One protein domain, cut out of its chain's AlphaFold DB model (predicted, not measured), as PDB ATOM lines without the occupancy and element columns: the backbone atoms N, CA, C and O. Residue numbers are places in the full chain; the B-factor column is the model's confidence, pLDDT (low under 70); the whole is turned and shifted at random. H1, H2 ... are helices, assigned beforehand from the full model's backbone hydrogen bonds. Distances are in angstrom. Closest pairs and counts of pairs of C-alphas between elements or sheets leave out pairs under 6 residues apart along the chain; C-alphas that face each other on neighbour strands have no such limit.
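AT A GLANCE: This is residues 103 to 158 of the 455 residues of an uncharacterized protein of Cystoisospora suis (UniProt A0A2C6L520). One long, unbent helix, H1, makes nearly the whole length of a thin rod; beyond its last residue the chain folds back in a loop, residues 140 to 152, that brings a single short turn of helix, H2, near Arg 131 in the second half of H1. At the other end of the rod, residues 103 to 107 lead into H1 as a short tail. The printed part has 56 residues with two named helices, H1 and then H2, and no named strand; the class is all helix. It is extended, with a radius of gyration of the C-alphas of 17.0 A, and spans 53 by 20 by 14 A.

IN THESE COORDINATES: After residues 103 to 107 comes H1, residues 108 to 139, which begins at C-alpha 108 at (27.861, -9.616, 33.526) and ends at C-alpha 139 at (-16.741, -20.938, 42.600), 46.9 A from first to last C-alpha. H2, residues 153 to 156, measures 5.2 A and ends at C-alpha 156 at (-8.812, -13.686, 30.240).

HOW THE PARTS SIT: H1 and H2 are close but not clearly touching, with 2 pairs of C-alphas within 8 A. Their closest C-alphas, those of Arg 131 and Ile 153, are 6.9 A apart, and their centres are 14.4 A apart. Residues 115 to 126, which belong to H1, stand free. In H1 every O i to N i+4 pair is within hydrogen-bond range; H2, with 4 residues, is too short for such a pair, and its 1 pair of O i and N i+3 is within range.

THE WHOLE: The two C-alphas farthest apart, those of Gln 104 and Gly 141, are 53.5 A apart. The printed part has no cut. The link from H1 to H2 is long, with 13 residues. The mean pLDDT of the printed part is 84.5, and residues 103 to 106 are under 70.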
ATOM      1  N   SER A 103      27.153  -7.410  44.153       63.41
ATOM      2  CA  SER A 103      27.835  -6.257  43.554       63.41
ATOM      3  C   SER A 103      29.282  -6.534  43.127       63.41
ATOM      4  O   SER A 103      29.716  -5.986  42.114       63.41
ATOM      5  N   GLN A 104      30.003  -7.415  43.827       53.88
ATOM      6  CA  GLN A 104      31.440  -7.642  43.629       53.88
ATOM      7  C   GLN A 104      31.767  -8.960  42.908       53.88
ATOM      8  O   GLN A 104      32.786  -9.030  42.230       53.88
ATOM      9  N   GLY A 105      30.905  -9.987  42.979       50.62
ATOM     10  CA  GLY A 105      31.236 -11.337  42.487       50.62
ATOM     11  C   GLY A 105      30.503 -11.812  41.228       50.62
ATOM     12  O   GLY A 105      30.834 -12.860  40.677       50.62
ATOM     13  N   SER A 106      29.489 -11.089  40.749       65.81
ATOM     14  CA  SER A 106      28.670 -11.564  39.630       65.81
ATOM     15  C   SER A 106      29.190 -11.040  38.287       65.81
ATOM     16  O   SER A 106      29.129  -9.841  38.003       65.81
ATOM     17  N   SER A 107      29.678 -11.948  37.435       83.94
ATOM     18  CA  SER A 107      29.980 -11.645  36.031       83.94
ATOM     19  C   SER A 107      28.760 -11.018  35.337       83.94
ATOM     20  O   SER A 107      27.617 -11.253  35.740       83.94
ATOM     21  N   ALA A 108      28.966 -10.238  34.269       80.44
ATOM     22  CA  ALA A 108      27.861  -9.616  33.526       80.44
ATOM     23  C   ALA A 108      26.781 -10.642  33.112       80.44
ATOM     24  O   ALA A 108      25.583 -10.371  33.217       80.44
ATOM     25  N   GLY A 109      27.201 -11.861  32.749       81.88
ATOM     26  CA  GLY A 109      26.300 -12.977  32.464       81.88
ATOM     27  C   GLY A 109      25.511 -13.467  33.685       81.88
ATOM     28  O   GLY A 109      24.314 -13.727  33.571       81.88
ATOM     29  N   ALA A 110      26.136 -13.553  34.864       73.38
ATOM     30  CA  ALA A 110      25.443 -13.910  36.103       73.38
ATOM     31  C   ALA A 110      24.403 -12.846  36.498       73.38
ATOM     32  O   ALA A 110      23.275 -13.197  36.845       73.38
ATOM     33  N   ARG A 111      24.726 -11.551  36.358       80.62
ATOM     34  CA  ARG A 111      23.776 -10.446  36.602       80.62
ATOM     35  C   ARG A 111      22.561 -10.523  35.686       80.62
ATOM     36  O   ARG A 111      21.437 -10.358  36.157       80.62
ATOM     37  N   LEU A 112      22.777 -10.804  34.399       81.75
ATOM     38  CA  LEU A 112      21.696 -10.957  33.427       81.75
ATOM     39  C   LEU A 112      20.798 -12.154  33.767       81.75
ATOM     40  O   LEU A 112      19.578 -12.014  33.782       81.75
ATOM     41  N   LYS A 113      21.382 -13.309  34.114       75.75
ATOM     42  CA  LYS A 113      20.611 -14.491  34.532       75.75
ATOM     43  C   LYS A 113      19.791 -14.225  35.794       75.75
ATOM     44  O   LYS A 113      18.607 -14.538  35.811       75.75
ATOM     45  N   ILE A 114      20.383 -13.608  36.819       79.31
ATOM     46  CA  ILE A 114      19.678 -13.269  38.066       79.31
ATOM     47  C   ILE A 114      18.528 -12.295  37.792       79.31
ATOM     48  O   ILE A 114      17.435 -12.481  38.322       79.31
ATOM     49  N   ARG A 115      18.745 -11.281  36.943       83.75
ATOM     50  CA  ARG A 115      17.684 -10.354  36.526       83.75
ATOM     51  C   ARG A 115      16.543 -11.102  35.836       83.75
ATOM     52  O   ARG A 115      15.401 -10.951  36.253       83.75
ATOM     53  N   ASN A 116      16.854 -11.956  34.861       81.94
ATOM     54  CA  ASN A 116      15.845 -12.722  34.128       81.94
ATOM     55  C   ASN A 116      15.063 -13.679  35.039       81.94
ATOM     56  O   ASN A 116      13.853 -13.791  34.895       81.94
ATOM     57  N   VAL A 117      15.720 -14.328  36.006       82.19
ATOM     58  CA  VAL A 117      15.045 -15.195  36.988       82.19
ATOM     59  C   VAL A 117      14.109 -14.393  37.893       82.19
ATOM     60  O   VAL A 117      13.007 -14.846  38.180       82.19
ATOM     61  N   ARG A 118      14.502 -13.187  38.324       86.81
ATOM     62  CA  ARG A 118      13.635 -12.318  39.140       86.81
ATOM     63  C   ARG A 118      12.405 -11.845  38.370       86.81
ATOM     64  O   ARG A 118      11.305 -11.923  38.908       86.81
ATOM     65  N   GLU A 119      12.585 -11.398  37.128       86.38
ATOM     66  CA  GLU A 119      11.469 -11.016  36.251       86.38
ATOM     67  C   GLU A 119      10.536 -12.207  36.000       86.38
ATOM     68  O   GLU A 119       9.320 -12.086  36.132       86.38
ATOM     69  N   LEU A 120      11.099 -13.392  35.744       84.69
ATOM     70  CA  LEU A 120      10.323 -14.613  35.562       84.69
ATOM     71  C   LEU A 120       9.514 -14.973  36.812       84.69
ATOM     72  O   LEU A 120       8.316 -15.223  36.711       84.69
ATOM     73  N   ASN A 121      10.136 -14.946  37.993       83.06
ATOM     74  CA  ASN A 121       9.451 -15.230  39.254       83.06
ATOM     75  C   ASN A 121       8.309 -14.244  39.522       83.06
ATOM     76  O   ASN A 121       7.264 -14.658  40.018       83.06
ATOM     77  N   LYS A 122       8.472 -12.969  39.148       88.19
ATOM     78  CA  LYS A 122       7.416 -11.954  39.255       88.19
ATOM     79  C   LYS A 122       6.230 -12.258  38.333       88.19
ATOM     80  O   LYS A 122       5.079 -12.112  38.741       88.19
ATOM     81  N   VAL A 123       6.487 -12.708  37.103       84.75
ATOM     82  CA  VAL A 123       5.422 -13.137  36.180       84.75
ATOM     83  C   VAL A 123       4.715 -14.380  36.720       84.75
ATOM     84  O   VAL A 123       3.489 -14.407  36.770       84.75
ATOM     85  N   VAL A 124       5.467 -15.377  37.196       86.00
ATOM     86  CA  VAL A 124       4.911 -16.618  37.760       86.00
ATOM     87  C   VAL A 124       4.029 -16.334  38.978       86.00
ATOM     88  O   VAL A 124       2.915 -16.848  39.043       86.00
ATOM     89  N   SER A 125       4.472 -15.483  39.911       86.94
ATOM     90  CA  SER A 125       3.667 -15.118  41.084       86.94
ATOM     91  C   SER A 125       2.386 -14.378  40.701       86.94
ATOM     92  O   SER A 125       1.339 -14.620  41.293       86.94
ATOM     93  N   THR A 126       2.455 -13.509  39.687       87.12
ATOM     94  CA  THR A 126       1.286 -12.772  39.184       87.12
ATOM     95  C   THR A 126       0.267 -13.734  38.568       87.12
ATOM     96  O   THR A 126      -0.897 -13.716  38.946       87.12
ATOM     97  N   VAL A 127       0.711 -14.645  37.694       85.44
ATOM     98  CA  VAL A 127      -0.160 -15.669  37.086       85.44
ATOM     99  C   VAL A 127      -0.792 -16.570  38.152       85.44
ATOM    100  O   VAL A 127      -1.950 -16.962  38.019       85.44
ATOM    101  N   PHE A 128      -0.049 -16.905  39.209       89.56
ATOM    102  CA  PHE A 128      -0.553 -17.733  40.300       89.56
ATOM    103  C   PHE A 128      -1.672 -17.048  41.099       89.56
ATOM    104  O   PHE A 128      -2.723 -17.658  41.309       89.56
ATOM    105  N   GLU A 129      -1.484 -15.794  41.524       91.12
ATOM    106  CA  GLU A 129      -2.524 -15.070  42.273       91.12
ATOM    107  C   GLU A 129      -3.762 -14.794  41.410       91.12
ATOM    108  O   GLU A 129      -4.884 -14.982  41.880       91.12
ATOM    109  N   GLU A 130      -3.584 -14.482  40.126       88.19
ATOM    110  CA  GLU A 130      -4.702 -14.305  39.195       88.19
ATOM    111  C   GLU A 130      -5.495 -15.603  38.971       88.19
ATOM    112  O   GLU A 130      -6.728 -15.604  38.984       88.19
ATOM    113  N   ARG A 131      -4.819 -16.754  38.847       88.88
ATOM    114  CA  ARG A 131      -5.487 -18.069  38.784       88.88
ATOM    115  C   ARG A 131      -6.311 -18.357  40.031       88.88
ATOM    116  O   ARG A 131      -7.429 -18.864  39.945       88.88
ATOM    117  N   LYS A 132      -5.763 -18.036  41.197       92.75
ATOM    118  CA  LYS A 132      -6.431 -18.219  42.485       92.75
ATOM    119  C   LYS A 132      -7.651 -17.308  42.622       92.75
ATOM    120  O   LYS A 132      -8.674 -17.746  43.149       92.75
ATOM    121  N   GLU A 133      -7.577 -16.069  42.141       92.44
ATOM    122  CA  GLU A 133      -8.725 -15.164  42.099       92.44
ATOM    123  C   GLU A 133      -9.798 -15.645  41.114       92.44
ATOM    124  O   GLU A 133     -10.971 -15.729  41.485       92.44
ATOM    125  N   ALA A 134      -9.409 -16.041  39.900       88.56
ATOM    126  CA  ALA A 134     -10.328 -16.602  38.913       88.56
ATOM    127  C   ALA A 134     -11.044 -17.851  39.446       88.56
ATOM    128  O   ALA A 134     -12.255 -17.987  39.284       88.56
ATOM    129  N   PHE A 135     -10.331 -18.722  40.167       91.56
ATOM    130  CA  PHE A 135     -10.930 -19.879  40.829       91.56
ATOM    131  C   PHE A 135     -11.985 -19.474  41.871       91.56
ATOM    132  O   PHE A 135     -13.072 -20.054  41.902       91.56
ATOM    133  N   ARG A 136     -11.710 -18.453  42.697       94.81
ATOM    134  CA  ARG A 136     -12.677 -17.927  43.681       94.81
ATOM    135  C   ARG A 136     -13.922 -17.330  43.024       94.81
ATOM    136  O   ARG A 136     -15.023 -17.504  43.532       94.81
ATOM    137  N   ARG A 137     -13.763 -16.630  41.903       91.69
ATOM    138  CA  ARG A 137     -14.887 -16.057  41.144       91.69
ATOM    139  C   ARG A 137     -15.717 -17.140  40.463       91.69
ATOM    140  O   ARG A 137     -16.945 -17.135  40.544       91.69
ATOM    141  N   CYS A 138     -15.043 -18.131  39.890       93.50
ATOM    142  CA  CYS A 138     -15.689 -19.283  39.279       93.50
ATOM    143  C   CYS A 138     -16.519 -20.074  40.305       93.50
ATOM    144  O   CYS A 138     -17.666 -20.433  40.035       93.50
ATOM    145  N   SER A 139     -15.995 -20.277  41.521       93.50
ATOM    146  CA  SER A 139     -16.741 -20.938  42.600       93.50
ATOM    147  C   SER A 139     -17.900 -20.097  43.148       93.50
ATOM    148  O   SER A 139     -18.875 -20.663  43.640       93.50
ATOM    149  N   ALA A 140     -17.852 -18.769  42.997       97.19
ATOM    150  CA  ALA A 140     -18.970 -17.866  43.279       97.19
ATOM    151  C   ALA A 140     -20.052 -17.848  42.176       97.19
ATOM    152  O   ALA A 140     -21.090 -17.211  42.349       97.19
ATOM    153  N   GLY A 141     -19.847 -18.562  41.062       96.31
ATOM    154  CA  GLY A 141     -20.804 -18.674  39.957       96.31
ATOM    155  C   GLY A 141     -20.579 -17.698  38.797       96.31
ATOM    156  O   GLY A 141     -21.396 -17.671  37.873       96.31
ATOM    157  N   GLU A 142     -19.484 -16.932  38.800       95.50
ATOM    158  CA  GLU A 142     -19.098 -16.019  37.715       95.50
ATOM    159  C   GLU A 142     -18.455 -16.820  36.560       95.50
ATOM    160  O   GLU A 142     -17.246 -17.056  36.515       95.50
ATOM    161  N   LYS A 143     -19.299 -17.341  35.652       90.12
ATOM    162  CA  LYS A 143     -18.908 -18.312  34.604       90.12
ATOM    163  C   LYS A 143     -18.000 -17.747  33.509       90.12
ATOM    164  O   LYS A 143     -17.283 -18.507  32.868       90.12
ATOM    165  N   ASP A 144     -18.042 -16.444  33.268       87.50
ATOM    166  CA  ASP A 144     -17.258 -15.735  32.247       87.50
ATOM    167  C   ASP A 144     -15.767 -15.618  32.602       87.50
ATOM    168  O   ASP A 144     -14.941 -15.381  31.720       87.50
ATOM    169  N   ARG A 145     -15.424 -15.832  33.877       82.75
ATOM    170  CA  ARG A 145     -14.058 -15.767  34.416       82.75
ATOM    171  C   ARG A 145     -13.438 -17.144  34.682       82.75
ATOM    172  O   ARG A 145     -12.285 -17.212  35.100       82.75
ATOM    173  N   CYS A 146     -14.180 -18.230  34.465       88.44
ATOM    174  CA  CYS A 146     -13.676 -19.590  34.650       88.44
ATOM    175  C   CYS A 146     -12.679 -19.963  33.539       88.44
ATOM    176  O   CYS A 146     -12.935 -19.707  32.364       88.44
ATOM    177  N   GLU A 147     -11.571 -20.615  33.900       86.62
ATOM    178  CA  GLU A 147     -10.639 -21.196  32.925       86.62
ATOM    179  C   GLU A 147     -11.359 -22.331  32.176       86.62
ATOM    180  O   GLU A 147     -11.819 -23.300  32.787       86.62
ATOM    181  N   THR A 148     -11.494 -22.197  30.857       88.69
ATOM    182  CA  THR A 148     -12.008 -23.256  29.979       88.69
ATOM    183  C   THR A 148     -10.921 -23.667  28.990       88.69
ATOM    184  O   THR A 148     -10.025 -22.870  28.704       88.69
ATOM    185  N   PRO A 149     -10.972 -24.889  28.428       85.12
ATOM    186  CA  PRO A 149     -10.013 -25.316  27.406       85.12
ATOM    187  C   PRO A 149      -9.931 -24.349  26.214       85.12
ATOM    188  O   PRO A 149      -8.865 -24.189  25.625       85.12
ATOM    189  N   ASP A 150     -11.047 -23.682  25.903       89.56
ATOM    190  CA  ASP A 150     -11.170 -22.737  24.792       89.56
ATOM    191  C   ASP A 150     -10.730 -21.308  25.150       89.56
ATOM    192  O   ASP A 150     -10.474 -20.507  24.253       89.56
ATOM    193  N   ARG A 151     -10.668 -20.966  26.446       87.06
ATOM    194  CA  ARG A 151     -10.231 -19.661  26.965       87.06
ATOM    195  C   ARG A 151      -9.304 -19.860  28.161       87.06
ATOM    196  O   ARG A 151      -9.748 -19.812  29.315       87.06
ATOM    197  N   PRO A 152      -8.013 -20.106  27.903       86.12
ATOM    198  CA  PRO A 152      -7.044 -20.255  28.972       86.12
ATOM    199  C   PRO A 152      -6.874 -18.947  29.749       86.12
ATOM    200  O   PRO A 152      -7.038 -17.852  29.207       86.12
ATOM    201  N   ILE A 153      -6.479 -19.061  31.019       80.75
ATOM    202  CA  ILE A 153      -6.433 -17.938  31.967       80.75
ATOM    203  C   ILE A 153      -5.670 -16.715  31.427       80.75
ATOM    204  O   ILE A 153      -6.078 -15.583  31.658       80.75
ATOM    205  N   TRP A 154      -4.586 -16.914  30.672       81.69
ATOM    206  CA  TRP A 154      -3.766 -15.808  30.174       81.69
ATOM    207  C   TRP A 154      -4.518 -14.912  29.184       81.69
ATOM    208  O   TRP A 154      -4.292 -13.705  29.195       81.69
ATOM    209  N   GLU A 155      -5.447 -15.457  28.390       87.25
ATOM    210  CA  GLU A 155      -6.293 -14.650  27.500       87.25
ATOM    211  C   GLU A 155      -7.279 -13.801  28.302       87.25
ATOM    212  O   GLU A 155      -7.435 -12.611  28.033       87.25
ATOM    213  N   THR A 156      -7.882 -14.382  29.339       81.38
ATOM    214  CA  THR A 156      -8.812 -13.686  30.240       81.38
ATOM    215  C   THR A 156      -8.125 -12.571  31.029       81.38
ATOM    216  O   THR A 156      -8.737 -11.547  31.323       81.38
ATOM    217  N   LEU A 157      -6.842 -12.751  31.348       78.81
ATOM    218  CA  LEU A 157      -6.025 -11.781  32.077       78.81
ATOM    219  C   LEU A 157      -5.379 -10.719  31.178       78.81
ATOM    220  O   LEU A 157      -4.675  -9.845  31.678       78.81
ATOM    221  N   GLY A 158      -5.569 -10.794  29.856       84.88
ATOM    222  CA  GLY A 158      -4.885  -9.909  28.911       84.88
ATOM    223  C   GLY A 158      -3.359 -10.066  28.931       84.88
ATOM    224  O   GLY A 158      -2.638  -9.170  28.491       84.88
TER     225      GLY A 158